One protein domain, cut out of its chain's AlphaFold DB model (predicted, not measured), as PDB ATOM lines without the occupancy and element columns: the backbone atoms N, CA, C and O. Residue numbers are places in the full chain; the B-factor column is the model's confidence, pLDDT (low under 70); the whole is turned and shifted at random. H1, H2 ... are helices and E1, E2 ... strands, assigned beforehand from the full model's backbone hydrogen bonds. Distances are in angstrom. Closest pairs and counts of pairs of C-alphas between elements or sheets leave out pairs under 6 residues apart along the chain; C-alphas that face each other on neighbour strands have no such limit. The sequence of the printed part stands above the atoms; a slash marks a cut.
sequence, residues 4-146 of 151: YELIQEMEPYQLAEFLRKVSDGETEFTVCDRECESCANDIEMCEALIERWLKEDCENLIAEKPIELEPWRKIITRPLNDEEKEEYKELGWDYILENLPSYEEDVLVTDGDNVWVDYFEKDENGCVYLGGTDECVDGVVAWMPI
ATOM      1  N   TYR A   4     171.671 130.250 164.176       54.62
ATOM      2  CA  TYR A   4     173.118 130.200 164.351       54.62
ATOM      3  C   TYR A   4     173.674 128.774 164.348       54.62
ATOM      4  O   TYR A   4     174.591 128.497 163.584       54.62
ATOM      5  N   GLU A   5     173.112 127.848 165.134       56.00
ATOM      6  CA  GLU A   5     173.561 126.445 165.140       56.00
ATOM      7  C   GLU A   5     173.427 125.796 163.750       56.00
ATOM      8  O   GLU A   5     174.308 125.049 163.339       56.00
ATOM      9  N   LEU A   6     172.374 126.140 162.996       62.47
ATOM     10  CA  LEU A   6     172.186 125.698 161.609       62.47
ATOM     11  C   LEU A   6     173.211 126.322 160.650       62.47
ATOM     12  O   LEU A   6     173.787 125.616 159.827       62.47
ATOM     13  N   ILE A   7     173.454 127.630 160.759       60.41
ATOM     14  CA  ILE A   7     174.402 128.383 159.924       60.41
ATOM     15  C   ILE A   7     175.847 127.934 160.175       60.41
ATOM     16  O   ILE A   7     176.641 127.886 159.240       60.41
ATOM     17  N   GLN A   8     176.200 127.563 161.410       61.38
ATOM     18  CA  GLN A   8     177.529 127.036 161.736       61.38
ATOM     19  C   GLN A   8     177.834 125.690 161.063       61.38
ATOM     20  O   GLN A   8     179.005 125.360 160.880       61.38
ATOM     21  N   GLU A   9     176.805 124.917 160.719       65.94
ATOM     22  CA  GLU A   9     176.937 123.621 160.048       65.94
ATOM     23  C   GLU A   9     176.847 123.726 158.516       65.94
ATOM     24  O   GLU A   9     177.051 122.728 157.822       65.94
ATOM     25  N   MET A  10     176.553 124.914 157.972       67.00
ATOM     26  CA  MET A  10     176.478 125.133 156.528       67.00
ATOM     27  C   MET A  10     177.870 125.183 155.902       67.00
ATOM     28  O   MET A  10     178.735 125.963 156.301       67.00
ATOM     29  N   GLU A  11     178.058 124.411 154.835       59.50
ATOM     30  CA  GLU A  11     179.168 124.631 153.915       59.50
ATOM     31  C   GLU A  11     179.032 126.016 153.248       59.50
ATOM     32  O   GLU A  11     177.910 126.493 153.045       59.50
ATOM     33  N   PRO A  12     180.136 126.656 152.816       59.12
ATOM     34  CA  PRO A  12     180.108 128.004 152.241       59.12
ATOM     35  C   PRO A  12     179.078 128.219 151.122       59.12
ATOM     36  O   PRO A  12     178.432 129.262 151.056       59.12
ATOM     37  N   TYR A  13     178.871 127.215 150.263       54.84
ATOM     38  CA  TYR A  13     177.878 127.288 149.187       54.84
ATOM     39  C   TYR A  13     176.430 127.223 149.700       54.84
ATOM     40  O   TYR A  13     175.546 127.806 149.081       54.84
ATOM     41  N   GLN A  14     176.183 126.533 150.819       62.19
ATOM     42  CA  GLN A  14     174.861 126.448 151.448       62.19
ATOM     43  C   GLN A  14     174.513 127.771 152.123       62.19
ATOM     44  O   GLN A  14     173.384 128.229 151.993       62.19
ATOM     45  N   LEU A  15     175.493 128.413 152.769       68.00
ATOM     46  CA  LEU A  15     175.337 129.756 153.326       68.00
ATOM     47  C   LEU A  15     175.082 130.792 152.220       68.00
ATOM     48  O   LEU A  15     174.176 131.608 152.345       68.00
ATOM     49  N   ALA A  16     175.814 130.718 151.105       59.31
ATOM     50  CA  ALA A  16     175.590 131.592 149.952       59.31
ATOM     51  C   ALA A  16     174.205 131.376 149.304       59.31
ATOM     52  O   ALA A  16     173.507 132.343 149.005       59.31
ATOM     53  N   GLU A  17     173.774 130.122 149.112       60.00
ATOM     54  CA  GLU A  17     172.432 129.803 148.600       60.00
ATOM     55  C   GLU A  17     171.333 130.282 149.560       60.00
ATOM     56  O   GLU A  17     170.304 130.796 149.127       60.00
ATOM     57  N   PHE A  18     171.556 130.129 150.865       67.38
ATOM     58  CA  PHE A  18     170.642 130.579 151.904       67.38
ATOM     59  C   PHE A  18     170.478 132.100 151.897       67.38
ATOM     60  O   PHE A  18     169.356 132.582 151.770       67.38
ATOM     61  N   LEU A  19     171.582 132.850 151.936       64.19
ATOM     62  CA  LEU A  19     171.574 134.314 151.876       64.19
ATOM     63  C   LEU A  19     170.954 134.831 150.569       64.19
ATOM     64  O   LEU A  19     170.247 135.834 150.572       64.19
ATOM     65  N   ARG A  20     171.145 134.116 149.453       57.84
ATOM     66  CA  ARG A  20     170.493 134.442 148.181       57.84
ATOM     67  C   ARG A  20     168.978 134.268 148.229       57.84
ATOM     68  O   ARG A  20     168.268 135.146 147.764       57.84
ATOM     69  N   LYS A  21     168.473 133.191 148.834       59.31
ATOM     70  CA  LYS A  21     167.023 133.002 149.028       59.31
ATOM     71  C   LYS A  21     166.412 134.064 149.939       59.31
ATOM     72  O   LYS A  21     165.250 134.400 149.747       59.31
ATOM     73  N   VAL A  22     167.184 134.586 150.898       58.91
ATOM     74  CA  VAL A  22     166.783 135.748 151.708       58.91
ATOM     75  C   VAL A  22     166.664 136.992 150.827       58.91
ATOM     76  O   VAL A  22     165.610 137.613 150.808       58.91
ATOM     77  N   SER A  23     167.686 137.295 150.020       51.09
ATOM     78  CA  SER A  23     167.665 138.426 149.077       51.09
ATOM     79  C   SER A  23     166.559 138.330 148.018       51.09
ATOM     80  O   SER A  23     166.004 139.350 147.626       51.09
ATOM     81  N   ASP A  24     166.242 137.128 147.538       51.81
ATOM     82  CA  ASP A  24     165.199 136.902 146.529       51.81
ATOM     83  C   ASP A  24     163.777 136.903 147.146       51.81
ATOM     84  O   ASP A  24     162.785 136.733 146.432       51.81
ATOM     85  N   GLY A  25     163.653 137.066 148.472       53.12
ATOM     86  CA  GLY A  25     162.383 136.992 149.205       53.12
ATOM     87  C   GLY A  25     161.745 135.594 149.206       53.12
ATOM     88  O   GLY A  25     160.559 135.447 149.504       53.12
ATOM     89  N   GLU A  26     162.504 134.556 148.840       51.62
ATOM     90  CA  GLU A  26     162.056 133.157 148.778       51.62
ATOM     91  C   GLU A  26     162.116 132.454 150.142       51.62
ATOM     92  O   GLU A  26     161.391 131.487 150.387       51.62
ATOM     93  N   THR A  27     162.981 132.947 151.027       55.66
ATOM     94  CA  THR A  27     163.097 132.550 152.429       55.66
ATOM     95  C   THR A  27     163.012 133.807 153.277       55.66
ATOM     96  O   THR A  27     163.761 134.751 153.057       55.66
ATOM     97  N   GLU A  28     162.148 133.804 154.287       50.81
ATOM     98  CA  GLU A  28     162.181 134.837 155.315       50.81
ATOM     99  C   GLU A  28     163.230 134.489 156.357       50.81
ATOM    100  O   GLU A  28     163.318 133.365 156.862       50.81
ATOM    101  N   PHE A  29     164.013 135.499 156.685       47.31
ATOM    102  CA  PHE A  29     164.979 135.465 157.747       47.31
ATOM    103  C   PHE A  29     164.653 136.663 158.641       47.31
ATOM    104  O   PHE A  29     164.582 137.789 158.160       47.31
ATOM    105  N   THR A  30     164.291 136.410 159.897       45.00
ATOM    106  CA  THR A  30     163.470 137.334 160.699       45.00
ATOM    107  C   THR A  30     164.289 138.442 161.362       45.00
ATOM    108  O   THR A  30     164.253 138.601 162.572       45.00
ATOM    109  N   VAL A  31     165.022 139.225 160.572       45.69
ATOM    110  CA  VAL A  31     165.848 140.341 161.044       45.69
ATOM    111  C   VAL A  31     165.014 141.285 161.921       45.69
ATOM    112  O   VAL A  31     164.096 141.941 161.439       45.69
ATOM    113  N   CYS A  32     165.372 141.357 163.203       39.78
ATOM    114  CA  CYS A  32     164.854 142.286 164.203       39.78
ATOM    115  C   CYS A  32     163.438 141.998 164.743       39.78
ATOM    116  O   CYS A  32     162.410 142.402 164.193       39.78
ATOM    117  N   ASP A  33     163.387 141.441 165.956       40.03
ATOM    118  CA  ASP A  33     162.282 141.712 166.874       40.03
ATOM    119  C   ASP A  33     162.410 143.172 167.369       40.03
ATOM    120  O   ASP A  33     162.883 143.394 168.482       40.03
ATOM    121  N   ARG A  34     161.940 144.141 166.559       43.12
ATOM    122  CA  ARG A  34     161.393 145.485 166.908       43.12
ATOM    123  C   ARG A  34     161.980 146.652 166.091       43.12
ATOM    124  O   ARG A  34     163.092 147.100 166.303       43.12
ATOM    125  N   GLU A  35     161.094 147.227 165.274       42.09
ATOM    126  CA  GLU A  35     161.130 148.604 164.745       42.09
ATOM    127  C   GLU A  35     162.105 148.915 163.586       42.09
ATOM    128  O   GLU A  35     162.804 149.922 163.577       42.09
ATOM    129  N   CYS A  36     162.008 148.162 162.481       47.66
ATOM    130  CA  CYS A  36     162.513 148.605 161.165       47.66
ATOM    131  C   CYS A  36     161.917 149.942 160.661       47.66
ATOM    132  O   CYS A  36     162.393 150.474 159.665       47.66
ATOM    133  N   GLU A  37     160.891 150.508 161.310       45.25
ATOM    134  CA  GLU A  37     160.359 151.832 160.949       45.25
ATOM    135  C   GLU A  37     161.306 152.991 161.337       45.25
ATOM    136  O   GLU A  37     161.099 154.112 160.868       45.25
ATOM    137  N   SER A  38     162.347 152.747 162.152       47.59
ATOM    138  CA  SER A  38     163.295 153.776 162.618       47.59
ATOM    139  C   SER A  38     164.773 153.529 162.292       47.59
ATOM    140  O   SER A  38     165.598 154.372 162.639       47.59
ATOM    141  N   CYS A  39     165.128 152.423 161.632       46.31
ATOM    142  CA  CYS A  39     166.513 152.136 161.246       46.31
ATOM    143  C   CYS A  39     166.980 153.090 160.129       46.31
ATOM    144  O   CYS A  39     166.281 153.275 159.131       46.31
ATOM    145  N   ALA A  40     168.165 153.694 160.280       47.91
ATOM    146  CA  ALA A  40     168.755 154.575 159.265       47.91
ATOM    147  C   ALA A  40     169.140 153.827 157.973       47.91
ATOM    148  O   ALA A  40     169.181 154.436 156.901       47.91
ATOM    149  N   ASN A  41     169.378 152.517 158.072       49.09
ATOM    150  CA  ASN A  41     169.559 151.620 156.941       49.09
ATOM    151  C   ASN A  41     168.248 150.875 156.665       49.09
ATOM    152  O   ASN A  41     167.847 149.977 157.404       49.09
ATOM    153  N   ASP A  42     167.570 151.281 155.595       52.47
ATOM    154  CA  ASP A  42     166.392 150.601 155.052       52.47
ATOM    155  C   ASP A  42     166.683 149.099 154.831       52.47
ATOM    156  O   ASP A  42     167.813 148.721 154.505       52.47
ATOM    157  N   ILE A  43     165.657 148.252 154.957       49.84
ATOM    158  CA  ILE A  43     165.651 146.859 154.481       49.84
ATOM    159  C   ILE A  43     166.260 146.780 153.072       49.84
ATOM    160  O   ILE A  43     167.124 145.939 152.832       49.84
ATOM    161  N   GLU A  44     165.921 147.726 152.188       49.41
ATOM    162  CA  GLU A  44     166.482 147.827 150.836       49.41
ATOM    163  C   GLU A  44     168.013 148.002 150.826       49.41
ATOM    164  O   GLU A  44     168.688 147.488 149.935       49.41
ATOM    165  N   MET A  45     168.600 148.703 151.804       50.91
ATOM    166  CA  MET A  45     170.054 148.887 151.899       50.91
ATOM    167  C   MET A  45     170.763 147.632 152.411       50.91
ATOM    168  O   MET A  45     171.793 147.248 151.856       50.91
ATOM    169  N   CYS A  46     170.213 146.978 153.434       51.22
ATOM    170  CA  CYS A  46     170.757 145.728 153.964       51.22
ATOM    171  C   CYS A  46     170.681 144.605 152.921       51.22
ATOM    172  O   CYS A  46     171.670 143.906 152.689       51.22
ATOM    173  N   GLU A  47     169.545 144.484 152.230       52.75
ATOM    174  CA  GLU A  47     169.368 143.559 151.112       52.75
ATOM    175  C   GLU A  47     170.316 143.890 149.959       52.75
ATOM    176  O   GLU A  47     170.982 142.988 149.464       52.75
ATOM    177  N   ALA A  48     170.478 145.163 149.579       52.91
ATOM    178  CA  ALA A  48     171.401 145.552 148.511       52.91
ATOM    179  C   ALA A  48     172.875 145.270 148.850       52.91
ATOM    180  O   ALA A  48     173.654 144.938 147.954       52.91
ATOM    181  N   LEU A  49     173.285 145.391 150.117       55.38
ATOM    182  CA  LEU A  49     174.642 145.053 150.557       55.38
ATOM    183  C   LEU A  49     174.875 143.538 150.545       55.38
ATOM    184  O   LEU A  49     175.904 143.093 150.035       55.38
ATOM    185  N   ILE A  50     173.903 142.756 151.023       56.19
ATOM    186  CA  ILE A  50     173.928 141.289 150.940       56.19
ATOM    187  C   ILE A  50     173.924 140.844 149.474       56.19
ATOM    188  O   ILE A  50     174.746 140.020 149.087       56.19
ATOM    189  N   GLU A  51     173.064 141.411 148.631       54.81
ATOM    190  CA  GLU A  51     172.962 141.098 147.204       54.81
ATOM    191  C   GLU A  51     174.242 141.479 146.454       54.81
ATOM    192  O   GLU A  51     174.707 140.725 145.600       54.81
ATOM    193  N   ARG A  52     174.848 142.628 146.771       58.34
ATOM    194  CA  ARG A  52     176.127 143.048 146.191       58.34
ATOM    195  C   ARG A  52     177.248 142.098 146.589       58.34
ATOM    196  O   ARG A  52     177.978 141.650 145.706       58.34
ATOM    197  N   TRP A  53     177.349 141.767 147.876       57.16
ATOM    198  CA  TRP A  53     178.302 140.780 148.368       57.16
ATOM    199  C   TRP A  53     178.100 139.441 147.655       57.16
ATOM    200  O   TRP A  53     179.028 138.913 147.052       57.16
ATOM    201  N   LEU A  54     176.857 138.957 147.589       56.00
ATOM    202  CA  LEU A  54     176.496 137.737 146.878       56.00
ATOM    203  C   LEU A  54     176.770 137.811 145.380       56.00
ATOM    204  O   LEU A  54     177.140 136.795 144.824       56.00
ATOM    205  N   LYS A  55     176.593 138.937 144.687       56.97
ATOM    206  CA  LYS A  55     176.886 139.040 143.246       56.97
ATOM    207  C   LYS A  55     178.385 138.993 142.978       56.97
ATOM    208  O   LYS A  55     178.812 138.217 142.126       56.97
ATOM    209  N   GLU A  56     179.163 139.772 143.721       56.72
ATOM    210  CA  GLU A  56     180.622 139.827 143.584       56.72
ATOM    211  C   GLU A  56     181.263 138.471 143.958       56.72
ATOM    212  O   GLU A  56     182.149 137.979 143.252       56.72
ATOM    213  N   ASP A  57     180.743 137.797 144.986       54.91
ATOM    214  CA  ASP A  57     181.248 136.503 145.447       54.91
ATOM    215  C   ASP A  57     180.619 135.301 144.706       54.91
ATOM    216  O   ASP A  57     181.309 134.327 144.407       54.91
ATOM    217  N   CYS A  58     179.350 135.343 144.285       50.78
ATOM    218  CA  CYS A  58     178.767 134.274 143.457       50.78
ATOM    219  C   CYS A  58     179.408 134.217 142.072       50.78
ATOM    220  O   CYS A  58     179.599 133.118 141.558       50.78
ATOM    221  N   GLU A  59     179.767 135.350 141.459       52.19
ATOM    222  CA  GLU A  59     180.518 135.337 140.197       52.19
ATOM    223  C   GLU A  59     181.859 134.600 140.355       52.19
ATOM    224  O   GLU A  59     182.233 133.807 139.490       52.19
ATOM    225  N   ASN A  60     182.526 134.763 141.500       52.97
ATOM    226  CA  ASN A  60     183.766 134.066 141.840       52.97
ATOM    227  C   ASN A  60     183.554 132.580 142.211       52.97
ATOM    228  O   ASN A  60     184.337 131.733 141.773       52.97
ATOM    229  N   LEU A  61     182.476 132.241 142.934       50.88
ATOM    230  CA  LEU A  61     182.065 130.859 143.241       50.88
ATOM    231  C   LEU A  61     181.690 130.074 141.976       50.88
ATOM    232  O   LEU A  61     182.002 128.888 141.865       50.88
ATOM    233  N   ILE A  62     181.033 130.731 141.013       49.38
ATOM    234  CA  ILE A  62     180.643 130.153 139.719       49.38
ATOM    235  C   ILE A  62     181.864 130.017 138.790       49.38
ATOM    236  O   ILE A  62     181.911 129.093 137.980       49.38
ATOM    237  N   ALA A  63     182.883 130.875 138.928       54.81
ATOM    238  CA  ALA A  63     184.105 130.878 138.114       54.81
ATOM    239  C   ALA A  63     185.184 129.843 138.530       54.81
ATOM    240  O   ALA A  63     186.359 130.012 138.207       54.81
ATOM    241  N   GLU A  64     184.798 128.755 139.208       50.91
ATOM    242  CA  GLU A  64     185.666 127.639 139.645       50.91
ATOM    243  C   GLU A  64     186.749 127.984 140.691       50.91
ATOM    244  O   GLU A  64     187.697 127.216 140.880       50.91
ATOM    245  N   LYS A  65     186.624 129.095 141.427       52.31
ATOM    246  CA  LYS A  65     187.430 129.321 142.636       52.31
ATOM    247  C   LYS A  65     186.537 129.218 143.873       52.31
ATOM    248  O   LYS A  65     185.671 130.070 144.047       52.31
ATOM    249  N   PRO A  66     186.725 128.208 144.744       48.78
ATOM    250  CA  PRO A  66     185.999 128.173 146.003       48.78
ATOM    251  C   PRO A  66     186.369 129.418 146.808       48.78
ATOM    252  O   PRO A  66     187.550 129.682 147.052       48.78
ATOM    253  N   ILE A  67     185.362 130.199 147.187       53.94
ATOM    254  CA  ILE A  67     185.549 131.280 148.144       53.94
ATOM    255  C   ILE A  67     185.752 130.635 149.502       53.94
ATOM    256  O   ILE A  67     184.888 129.921 150.009       53.94
ATOM    257  N   GLU A  68     186.917 130.881 150.082       57.56
ATOM    258  CA  GLU A  68     187.158 130.583 151.483       57.56
ATOM    259  C   GLU A  68     186.435 131.641 152.321       57.56
ATOM    260  O   GLU A  68     186.957 132.734 152.550       57.56
ATOM    261  N   LEU A  69     185.215 131.337 152.759       61.97
ATOM    262  CA  LEU A  69     184.579 132.137 153.799       61.97
ATOM    263  C   LEU A  69     185.380 131.979 155.089       61.97
ATOM    264  O   LEU A  69     185.766 130.869 155.465       61.97
ATOM    265  N   GLU A  70     185.652 133.097 155.755       72.31
ATOM    266  CA  GLU A  70     186.193 133.017 157.102       72.31
ATOM    267  C   GLU A  70     185.118 132.479 158.053       72.31
ATOM    268  O   GLU A  70     183.938 132.766 157.869       72.31
ATOM    269  N   PRO A  71     185.483 131.685 159.068       77.81
ATOM    270  CA  PRO A  71     184.505 131.166 160.009       77.81
ATOM    271  C   PRO A  71     183.913 132.288 160.870       77.81
ATOM    272  O   PRO A  71     184.602 133.253 161.213       77.81
ATOM    273  N   TRP A  72     182.667 132.100 161.312       83.62
ATOM    274  CA  TRP A  72     182.042 132.937 162.336       83.62
ATOM    275  C   TRP A  72     182.913 133.024 163.595       83.62
ATOM    276  O   TRP A  72     183.331 132.013 164.169       83.62
ATOM    277  N   ARG A  73     183.137 134.247 164.061       90.25
ATOM    278  CA  ARG A  73     183.898 134.594 165.257       90.25
ATOM    279  C   ARG A  73     182.921 134.997 166.357       90.25
ATOM    280  O   ARG A  73     182.160 135.944 166.208       90.25
ATOM    281  N   LYS A  74     182.924 134.253 167.466       90.62
ATOM    282  CA  LYS A  74     182.070 134.554 168.624       90.62
ATOM    283  C   LYS A  74     182.545 135.819 169.328       90.62
ATOM    284  O   LYS A  74     183.747 135.948 169.575       90.62
ATOM    285  N   ILE A  75     181.608 136.681 169.703       90.88
ATOM    286  CA  ILE A  75     181.872 137.759 170.654       90.88
ATOM    287  C   ILE A  75     182.044 137.125 172.033       90.88
ATOM    288  O   ILE A  75     181.297 136.223 172.422       90.88
ATOM    289  N   ILE A  76     183.071 137.555 172.758       90.50
ATOM    290  CA  ILE A  76     183.367 137.040 174.093       90.50
ATOM    291  C   ILE A  76     183.079 138.144 175.102       90.50
ATOM    292  O   ILE A  76     183.717 139.192 175.083       90.50
ATOM    293  N   THR A  77     182.141 137.885 176.010       89.38
ATOM    294  CA  THR A  77     181.875 138.746 177.166       89.38
ATOM    295  C   THR A  77     182.753 138.308 178.331       89.38
ATOM    296  O   THR A  77     182.611 137.186 178.836       89.38
ATOM    297  N   ARG A  78     183.649 139.186 178.786       90.94
ATOM    298  CA  ARG A  78     184.507 138.931 179.949       90.94
ATOM    299  C   ARG A  78     184.162 139.897 181.087       90.94
ATOM    300  O   ARG A  78     184.153 141.098 180.846       90.94
ATOM    301  N   PRO A  79     183.971 139.425 182.333       90.88
ATOM    302  CA  PRO A  79     183.805 140.312 183.483       90.88
ATOM    303  C   PRO A  79     185.015 141.228 183.692       90.88
ATOM    304  O   PRO A  79     186.159 140.807 183.477       90.88
ATOM    305  N   LEU A  80     184.776 142.440 184.194       90.12
ATOM    306  CA  LEU A  80     185.853 143.358 184.574       90.12
ATOM    307  C   LEU A  80     186.691 142.806 185.739       90.12
ATOM    308  O   LEU A  80     186.167 142.221 186.698       90.12
ATOM    309  N   ASN A  81     188.002 143.032 185.686       90.94
ATOM    310  CA  ASN A  81     188.901 142.837 186.820       90.94
ATOM    311  C   ASN A  81     188.812 144.019 187.813       90.94
ATOM    312  O   ASN A  81     188.117 144.999 187.564       90.94
ATOM    313  N   ASP A  82     189.468 143.925 188.970       92.12
ATOM    314  CA  ASP A  82     189.314 144.936 190.032       92.12
ATOM    315  C   ASP A  82     189.889 146.318 189.670       92.12
ATOM    316  O   ASP A  82     189.391 147.324 190.169       92.12
ATOM    317  N   GLU A  83     190.896 146.383 188.797       90.50
ATOM    318  CA  GLU A  83     191.445 147.641 188.274       90.50
ATOM    319  C   GLU A  83     190.481 148.262 187.252       90.50
ATOM    320  O   GLU A  83     190.083 149.416 187.404       90.50
ATOM    321  N   GLU A  84     190.006 147.459 186.296       89.38
ATOM    322  CA  GLU A  84     189.019 147.859 185.281       89.38
ATOM    323  C   GLU A  84     187.695 148.320 185.919       89.38
ATOM    324  O   GLU A  84     187.078 149.273 185.456       89.38
ATOM    325  N   LYS A  85     187.254 147.683 187.012       88.12
ATOM    326  CA  LYS A  85     186.052 148.102 187.751       88.12
ATOM    327  C   LYS A  85     186.180 149.490 188.356       88.12
ATOM    328  O   LYS A  85     185.175 150.186 188.443       88.12
ATOM    329  N   GLU A  86     187.363 149.865 188.837       87.81
ATOM    330  CA  GLU A  86     187.571 151.206 189.385       87.81
ATOM    331  C   GLU A  86     187.728 152.233 188.255       87.81
ATOM    332  O   GLU A  86     187.230 153.347 188.393       87.81
ATOM    333  N   GLU A  87     188.327 151.846 187.122       84.81
ATOM    334  CA  GLU A  87     188.421 152.678 185.912       84.81
ATOM    335  C   GLU A  87     187.039 152.980 185.306       84.81
ATOM    336  O   GLU A  87     186.716 154.139 185.052       84.81
ATOM    337  N   TYR A  88     186.192 151.960 185.134       83.06
ATOM    338  CA  TYR A  88     184.879 152.073 184.483       83.06
ATOM    339  C   TYR A  88     183.709 152.268 185.453       83.06
ATOM    340  O   TYR A  88     182.542 152.210 185.065       83.06
ATOM    341  N   LYS A  89     184.002 152.542 186.725       83.62
ATOM    342  CA  LYS A  89     183.009 152.678 187.798       83.62
ATOM    343  C   LYS A  89     181.912 153.694 187.502       83.62
ATOM    344  O   LYS A  89     180.745 153.436 187.778       83.62
ATOM    345  N   GLU A  90     182.295 154.842 186.950       84.06
ATOM    346  CA  GLU A  90     181.373 155.938 186.625       84.06
ATOM    347  C   GLU A  90     180.558 155.655 185.351       84.06
ATOM    348  O   GLU A  90     179.498 156.246 185.164       84.06
ATOM    349  N   LEU A  91     181.020 154.726 184.504       80.44
ATOM    350  CA  LEU A  91     180.304 154.263 183.309       80.44
ATOM    351  C   LEU A  91     179.314 153.131 183.627       80.44
ATOM    352  O   LEU A  91     178.441 152.830 182.817       80.44
ATOM    353  N   GLY A  92     179.429 152.510 184.806       80.12
ATOM    354  CA  GLY A  92     178.532 151.444 185.254       80.12
ATOM    355  C   GLY A  92     178.732 150.104 184.542       80.12
ATOM    356  O   GLY A  92     177.837 149.265 184.594       80.12
ATOM    357  N   TRP A  93     179.875 149.900 183.885       82.38
ATOM    358  CA  TRP A  93     180.170 148.666 183.157       82.38
ATOM    359  C   TRP A  93     180.515 147.511 184.097       82.38
ATOM    360  O   TRP A  93     181.159 147.688 185.133       82.38
ATOM    361  N   ASP A  94     180.133 146.302 183.700       84.56
ATOM    362  CA  ASP A  94     180.419 145.054 184.407       84.56
ATOM    363  C   ASP A  94     181.169 144.019 183.547       84.56
ATOM    364  O   ASP A  94     181.749 143.071 184.098       84.56
ATOM    365  N   TYR A  95     181.274 144.243 182.233       87.00
ATOM    366  CA  TYR A  95     182.057 143.431 181.298       87.00
ATOM    367  C   TYR A  95     182.807 144.262 180.248       87.00
ATOM    368  O   TYR A  95     182.520 145.433 180.021       87.00
ATOM    369  N   ILE A  96     183.762 143.608 179.584       87.69
ATOM    370  CA  ILE A  96     184.292 144.026 178.287       87.69
ATOM    371  C   ILE A  96     183.934 143.010 177.202       87.69
ATOM    372  O   ILE A  96     183.705 141.827 177.478       87.69
ATOM    373  N   LEU A  97     183.949 143.484 175.960       89.81
ATOM    374  CA  LEU A  97     183.803 142.667 174.764       89.81
ATOM    375  C   LEU A  97     185.173 142.381 174.159       89.81
ATOM    376  O   LEU A  97     185.991 143.279 173.962       89.81
ATOM    377  N   GLU A  98     185.411 141.116 173.851       90.81
ATOM    378  CA  GLU A  98     186.627 140.634 173.215       90.81
ATOM    379  C   GLU A  98     186.301 139.970 171.871       90.81
ATOM    380  O   GLU A  98     185.163 139.573 171.605       90.81
ATOM    381  N   ASN A  99     187.337 139.812 171.039       91.75
ATOM    382  CA  ASN A  99     187.248 139.213 169.704       91.75
ATOM    383  C   ASN A  99     186.323 139.985 168.740       91.75
ATOM    384  O   ASN A  99     185.602 139.373 167.959       91.75
ATOM    385  N   LEU A 100     186.345 141.320 168.803       91.94
ATOM    386  CA  LEU A 100     185.649 142.224 167.877       91.94
ATOM    387  C   LEU A 100     186.422 142.386 166.548       91.94
ATOM    388  O   LEU A 100     187.638 142.150 166.530       91.94
ATOM    389  N   PRO A 101     185.756 142.775 165.443       90.25
ATOM    390  CA  PRO A 101     186.435 143.155 164.204       90.25
ATOM    391  C   PRO A 101     187.184 144.485 164.357       90.25
ATOM    392  O   PRO A 101     187.165 145.120 165.416       90.25
ATOM    393  N   SER A 102     187.836 144.928 163.281       89.94
ATOM    394  CA  SER A 102     188.227 146.335 163.180       89.94
ATOM    395  C   SER A 102     186.964 147.201 163.177       89.94
ATOM    396  O   SER A 102     185.974 146.842 162.542       89.94
ATOM    397  N   TYR A 103     186.984 148.332 163.882       89.25
ATOM    398  CA  TYR A 103     185.862 149.273 163.842       89.25
ATOM    399  C   TYR A 103     185.673 149.835 162.426       89.25
ATOM    400  O   TYR A 103     186.645 149.938 161.675       89.25
ATOM    401  N   GLU A 104     184.430 150.188 162.085       85.94
ATOM    402  CA  GLU A 104     184.019 150.701 160.762       85.94
ATOM    403  C   GLU A 104     184.188 149.692 159.600       85.94
ATOM    404  O   GLU A 104     184.044 150.036 158.423       85.94
ATOM    405  N   GLU A 105     184.501 148.429 159.902       84.62
ATOM    406  CA  GLU A 105     184.536 147.351 158.916       84.62
ATOM    407  C   GLU A 105     183.158 146.697 158.793       84.62
ATOM    408  O   GLU A 105     182.604 146.219 159.783       84.62
ATOM    409  N   ASP A 106     182.630 146.652 157.566       83.06
ATOM    410  CA  ASP A 106     181.389 145.944 157.259       83.06
ATOM    411  C   ASP A 106     181.569 144.443 157.515       83.06
ATOM    412  O   ASP A 106     182.481 143.794 156.990       83.06
ATOM    413  N   VAL A 107     180.676 143.879 158.311       84.75
ATOM    414  CA  VAL A 107     180.686 142.478 158.720       84.75
ATOM    415  C   VAL A 107     179.272 141.917 158.686       84.75
ATOM    416  O   VAL A 107     178.287 142.640 158.806       84.75
ATOM    417  N   LEU A 108     179.163 140.598 158.552       83.75
ATOM    418  CA  LEU A 108     177.928 139.902 158.888       83.75
ATOM    419  C   LEU A 108     177.908 139.685 160.398       83.75
ATOM    420  O   LEU A 108     178.880 139.177 160.952       83.75
ATOM    421  N   VAL A 109     176.820 140.035 161.067       83.81
ATOM    422  CA  VAL A 109     176.601 139.822 162.507       83.81
ATOM    423  C   VAL A 109     175.395 138.926 162.722       83.81
ATOM    424  O   VAL A 109     174.559 138.815 161.834       83.81
ATOM    425  N   THR A 110     175.315 138.254 163.872       81.06
ATOM    426  CA  THR A 110     174.186 137.389 164.239       81.06
ATOM    427  C   THR A 110     173.895 137.416 165.735       81.06
ATOM    428  O   THR A 110     174.828 137.391 166.540       81.06
ATOM    429  N   ASP A 111     172.614 137.415 166.112       78.31
ATOM    430  CA  ASP A 111     172.131 137.307 167.503       78.31
ATOM    431  C   ASP A 111     171.809 135.852 167.924       78.31
ATOM    432  O   ASP A 111     171.444 135.589 169.067       78.31
ATOM    433  N   GLY A 112     171.970 134.875 167.021       72.50
ATOM    434  CA  GLY A 112     171.538 133.493 167.252       72.50
ATOM    435  C   GLY A 112     170.315 133.086 166.430       72.50
ATOM    436  O   GLY A 112     170.230 131.941 165.977       72.50
ATOM    437  N   ASP A 113     169.413 134.032 166.204       65.00
ATOM    438  CA  ASP A 113     168.161 133.866 165.471       65.00
ATOM    439  C   ASP A 113     168.219 134.599 164.121       65.00
ATOM    440  O   ASP A 113     167.691 134.101 163.126       65.00
ATOM    441  N   ASN A 114     168.963 135.706 164.070       67.81
ATOM    442  CA  ASN A 114     169.072 136.670 162.992       67.81
ATOM    443  C   ASN A 114     170.523 136.893 162.507       67.81
ATOM    444  O   ASN A 114     171.456 136.566 163.222       67.81
ATOM    445  N   VAL A 115     170.724 137.416 161.292       72.62
ATOM    446  CA  VAL A 115     171.939 137.648 160.513       72.62
ATOM    447  C   VAL A 115     171.686 138.896 159.677       72.62
ATOM    448  O   VAL A 115     170.697 138.945 158.944       72.62
ATOM    449  N   TRP A 116     172.564 139.885 159.770       74.00
ATOM    450  CA  TRP A 116     172.490 141.114 158.980       74.00
ATOM    451  C   TRP A 116     173.887 141.690 158.750       74.00
ATOM    452  O   TRP A 116     174.861 141.226 159.344       74.00
ATOM    453  N   VAL A 117     173.988 142.663 157.844       78.06
ATOM    454  CA  VAL A 117     175.221 143.428 157.632       78.06
ATOM    455  C   VAL A 117     175.223 144.604 158.589       78.06
ATOM    456  O   VAL A 117     174.247 145.346 158.658       78.06
ATOM    457  N   ASP A 118     176.322 144.772 159.304       85.44
ATOM    458  CA  ASP A 118     176.529 145.891 160.212       85.44
ATOM    459  C   ASP A 118     178.028 146.183 160.329       85.44
ATOM    460  O   ASP A 118     178.857 145.534 159.689       85.44
ATOM    461  N   TYR A 119     178.390 147.145 161.162       87.75
ATOM    462  CA  TYR A 119     179.769 147.417 161.525       87.75
ATOM    463  C   TYR A 119     179.834 147.900 162.972       87.75
ATOM    464  O   TYR A 119     178.892 148.478 163.509       87.75
ATOM    465  N   PHE A 120     180.960 147.643 163.630       90.94
ATOM    466  CA  PHE A 120     181.138 148.038 165.022       90.94
ATOM    467  C   PHE A 120     181.721 149.450 165.085       90.94
ATOM    468  O   PHE A 120     182.663 149.767 164.354       90.94
ATOM    469  N   GLU A 121     181.231 150.263 166.015       90.81
ATOM    470  CA  GLU A 121     181.793 151.565 166.383       90.81
ATOM    471  C   GLU A 121     182.039 151.647 167.890       90.81
ATOM    472  O   GLU A 121     181.633 150.779 168.670       90.81
ATOM    473  N   LYS A 122     182.754 152.697 168.299       89.31
ATOM    474  CA  LYS A 122     183.049 152.993 169.695       89.31
ATOM    475  C   LYS A 122     182.858 154.482 169.957       89.31
ATOM    476  O   LYS A 122     183.458 155.303 169.263       89.31
ATOM    477  N   ASP A 123     182.063 154.823 170.968       85.12
ATOM    478  CA  ASP A 123     181.823 156.221 171.338       85.12
ATOM    479  C   ASP A 123     182.999 156.834 172.131       85.12
ATOM    480  O   ASP A 123     184.003 156.181 172.441       85.12
ATOM    481  N   GLU A 124     182.872 158.115 172.491       83.81
ATOM    482  CA  GLU A 124     183.879 158.851 173.270       83.81
ATOM    483  C   GLU A 124     184.100 158.306 174.694       83.81
ATOM    484  O   GLU A 124     185.172 158.509 175.268       83.81
ATOM    485  N   ASN A 125     183.118 157.589 175.244       79.06
ATOM    486  CA  ASN A 125     183.179 156.942 176.558       79.06
ATOM    487  C   ASN A 125     183.696 155.502 176.465       79.06
ATOM    488  O   ASN A 125     183.995 154.860 177.470       79.06
ATOM    489  N   GLY A 126     183.834 155.003 175.245       79.19
ATOM    490  CA  GLY A 126     184.308 153.689 174.912       79.19
ATOM    491  C   GLY A 126     183.241 152.599 174.827       79.19
ATOM    492  O   GLY A 126     183.619 151.426 174.747       79.19
ATOM    493  N   CYS A 127     181.961 152.961 174.822       82.25
ATOM    494  CA  CYS A 127     180.859 152.036 174.592       82.25
ATOM    495  C   CYS A 127     180.916 151.537 173.147       82.25
ATOM    496  O   CYS A 127     180.999 152.342 172.219       82.25
ATOM    497  N   VAL A 128     180.868 150.218 172.965       88.19
ATOM    498  CA  VAL A 128     180.808 149.592 171.641       88.19
ATOM    499  C   VAL A 128     179.349 149.425 171.230       88.19
ATOM    500  O   VAL A 128     178.548 148.908 172.008       88.19
ATOM    501  N   TYR A 129     179.019 149.833 170.010       88.06
ATOM    502  CA  TYR A 129     177.681 149.714 169.430       88.06
ATOM    503  C   TYR A 129     177.765 149.327 167.951       88.06
ATOM    504  O   TYR A 129     178.849 149.308 167.359       88.06
ATOM    505  N   LEU A 130     176.620 148.967 167.381       86.31
ATOM    506  CA  LEU A 130     176.470 148.683 165.963       86.31
ATOM    507  C   LEU A 130     176.127 149.978 165.223       86.31
ATOM    508  O   LEU A 130     175.071 150.557 165.460       86.31
ATOM    509  N   GLY A 131     177.018 150.462 164.362       82.31
ATOM    510  CA  GLY A 131     176.851 151.759 163.697       82.31
ATOM    511  C   GLY A 131     175.837 151.745 162.551       82.31
ATOM    512  O   GLY A 131     175.287 152.780 162.197       82.31
ATOM    513  N   GLY A 132     175.553 150.580 161.966       74.31
ATOM    514  CA  GLY A 132     174.565 150.446 160.898       74.31
ATOM    515  C   GLY A 132     173.121 150.472 161.399       74.31
ATOM    516  O   GLY A 132     172.225 150.850 160.642       74.31
ATOM    517  N   THR A 133     172.898 150.077 162.651       72.75
ATOM    518  CA  THR A 133     171.575 150.016 163.293       72.75
ATOM    519  C   THR A 133     171.409 151.018 164.436       72.75
ATOM    520  O   THR A 133     170.289 151.211 164.899       72.75
ATOM    521  N   ASP A 134     172.493 151.670 164.870       73.75
ATOM    522  CA  ASP A 134     172.572 152.473 166.099       73.75
ATOM    523  C   ASP A 134     172.149 151.690 167.364       73.75
ATOM    524  O   ASP A 134     171.742 152.271 168.373       73.75
ATOM    525  N   GLU A 135     172.253 150.356 167.326       74.50
ATOM    526  CA  GLU A 135     171.809 149.462 168.396       74.50
ATOM    527  C   GLU A 135     172.947 149.045 169.333       74.50
ATOM    528  O   GLU A 135     174.128 148.950 168.969       74.50
ATOM    529  N   CYS A 136     172.571 148.734 170.574       77.38
ATOM    530  CA  CYS A 136     173.493 148.138 171.531       77.38
ATOM    531  C   CYS A 136     173.914 146.740 171.062       77.38
ATOM    532  O   CYS A 136     173.107 145.916 170.638       77.38
ATOM    533  N   VAL A 137     175.193 146.425 171.243       84.31
ATOM    534  CA  VAL A 137     175.772 145.116 170.904       84.31
ATOM    535  C   VAL A 137     175.255 143.961 171.783       84.31
ATOM    536  O   VAL A 137     175.546 142.800 171.508       84.31
ATOM    537  N   ASP A 138     174.453 144.248 172.811       74.94
ATOM    538  CA  ASP A 138     174.040 143.317 173.874       74.94
ATOM    539  C   ASP A 138     173.145 142.143 173.417       74.94
ATOM    540  O   ASP A 138     172.836 141.253 174.210       74.94
ATOM    541  N   GLY A 139     172.761 142.092 172.141       77.44
ATOM    542  CA  GLY A 139     172.097 140.940 171.518       77.44
ATOM    543  C   GLY A 139     172.992 140.117 170.588       77.44
ATOM    544  O   GLY A 139     172.621 139.011 170.213       77.44
ATOM    545  N   VAL A 140     174.172 140.615 170.207       86.38
ATOM    546  CA  VAL A 140     175.010 139.982 169.182       86.38
ATOM    547  C   VAL A 140     175.859 138.861 169.776       86.38
ATOM    548  O   VAL A 140     176.554 139.024 170.777       86.38
ATOM    549  N   VAL A 141     175.858 137.711 169.104       87.38
ATOM    550  CA  VAL A 141     176.571 136.498 169.524       87.38
ATOM    551  C   VAL A 141     177.839 136.263 168.701       87.38
ATOM    552  O   VAL A 141     178.852 135.802 169.238       87.38
ATOM    553  N   ALA A 142     177.818 136.546 167.398       89.06
ATOM    554  CA  ALA A 142     178.968 136.320 166.524       89.06
ATOM    555  C   ALA A 142     178.985 137.260 165.316       89.06
ATOM    556  O   ALA A 142     177.979 137.876 164.974       89.06
ATOM    557  N   TRP A 143     180.137 137.324 164.654       90.44
ATOM    558  CA  TRP A 143     180.327 138.063 163.412       90.44
ATOM    559  C   TRP A 143     181.221 137.301 162.427       90.44
ATOM    560  O   TRP A 143     181.941 136.378 162.810       90.44
ATOM    561  N   MET A 144     181.187 137.677 161.156       85.94
ATOM    562  CA  MET A 144     182.017 137.131 160.087       85.94
ATOM    563  C   MET A 144     182.454 138.274 159.162       85.94
ATOM    564  O   MET A 144     181.614 139.101 158.799       85.94
ATOM    565  N   PRO A 145     183.738 138.357 158.773       83.25
ATOM    566  CA  PRO A 145     184.193 139.425 157.897       83.25
ATOM    567  C   PRO A 145     183.580 139.299 156.505       83.25
ATOM    568  O   PRO A 145     183.545 138.214 155.917       83.25
ATOM    569  N   ILE A 146     183.164 140.438 155.960       74.69
ATOM    570  CA  ILE A 146     182.846 140.584 154.545       74.69
ATOM    571  C   ILE A 146     184.163 140.967 153.875       74.69
ATOM    572  O   ILE A 146     184.668 142.069 154.079       74.69
TER     573      ILE A 146
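Overview. This is residues 4 to 146 of the 151 residues of an uncharacterized protein of Mogibacterium diversum (UniProt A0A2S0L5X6). A small, strongly twisted sheet of four strands, E5 E4 E3 E6, makes the middle of the domain; a helical hairpin, H2 and H3, lies at one end of it, where residues 45 to 50 of H3 meet the sheet, and at the other end an arm made of the two-strand ribbon E1 E2, with H4 at its tip, reaches away. This arm helps make the length, and long links without named elements run round the body. The printed part has 143 residues with four named helices and six named strands, in the order H1 H2 H3 E1 H4 E2 E3 E4 E5 E6, and both sheets are antiparallel. The class is mixed, helices and strands, but under half of the residues are in named elements. The whole is compact by its radius of gyration of the C-alphas, 16.9 A, yet elongated, spanning 54 by 34 by 24 A.

Arrangement. H1, residues 4 to 8, is only just on the sheet of four strands, with 5 pairs of C-alphas within 10 A, and only grazes it with its residues 4 to 7. H1 is close to but not clearly touching H2, residues 12 to 23; the closest C-alphas are those of Ile 7 and Leu 15, 6.8 A apart. H2 touches H3, residues 43 to 62, and the closest C-alphas are those of Ser 23 and Glu 47, 5.8 A apart. They form a helical hairpin, running opposite ways at a tilt of 36 degrees, only just steep. H3 only grazes the sheet, with its residues 45 to 50; the closest C-alphas of H3 and E4, residues 115 to 122, are those of Cys 46 and Val 117, 6.2 A apart. E1, residues 76 to 79, and E2, residues 95 to 98, are antiparallel at 149 degrees, with N 78 and O 96 at 2.9 A. H4, residues 82 to 87, follows E1 by a tight link and touches no helix. E3, residues 106 to 110, and E4 form a hairpin, with N 107 and O 118 at 2.8 A. E4 bends by 51 degrees at residue 118, and its pairing is staggered: residues 115 to 119 pair with E3, residues 120 to 122 with E5, residues 128 to 130. E4 and E5 are a hairpin too, with N 121 and O 129 at 2.9 A. E3 E4 E5 are a meander, each strand the antiparallel neighbour of the one before. With E6, residues 142 to 145, they make a Greek key, the first strand being the antiparallel neighbour of the fourth, with N 144 and O 108 at 2.8 A. In H1 and H2 every O i to N i+4 pair is within hydrogen-bond range; H3 has 15 of 16 and H4 1 of 2.

Along the chain. H1 begins at C-alpha 4, (173.118, 130.200, 164.351). H2 is 16.5 A long. H3 is 26.9 A long from C-alpha 43 at (165.651, 146.859, 154.481), with a kink of 26 degrees near residue 56. E1 is 10.0 A long, E3 13.2 A and E4 21.1 A. E6, 10.6 A long, ends at C-alpha 145, (184.193, 139.425, 157.897).

Size, cuts and confidence. The two C-alphas farthest apart are those of Ala 63 and Glu 86, at 55.3 A. The printed part has no cut. The long links are H2 to H3, H3 to E1 and E5 to E6. The mean pLDDT of the printed part is 70.1, and residues 4 to 69 and 113 to 114 are under 70.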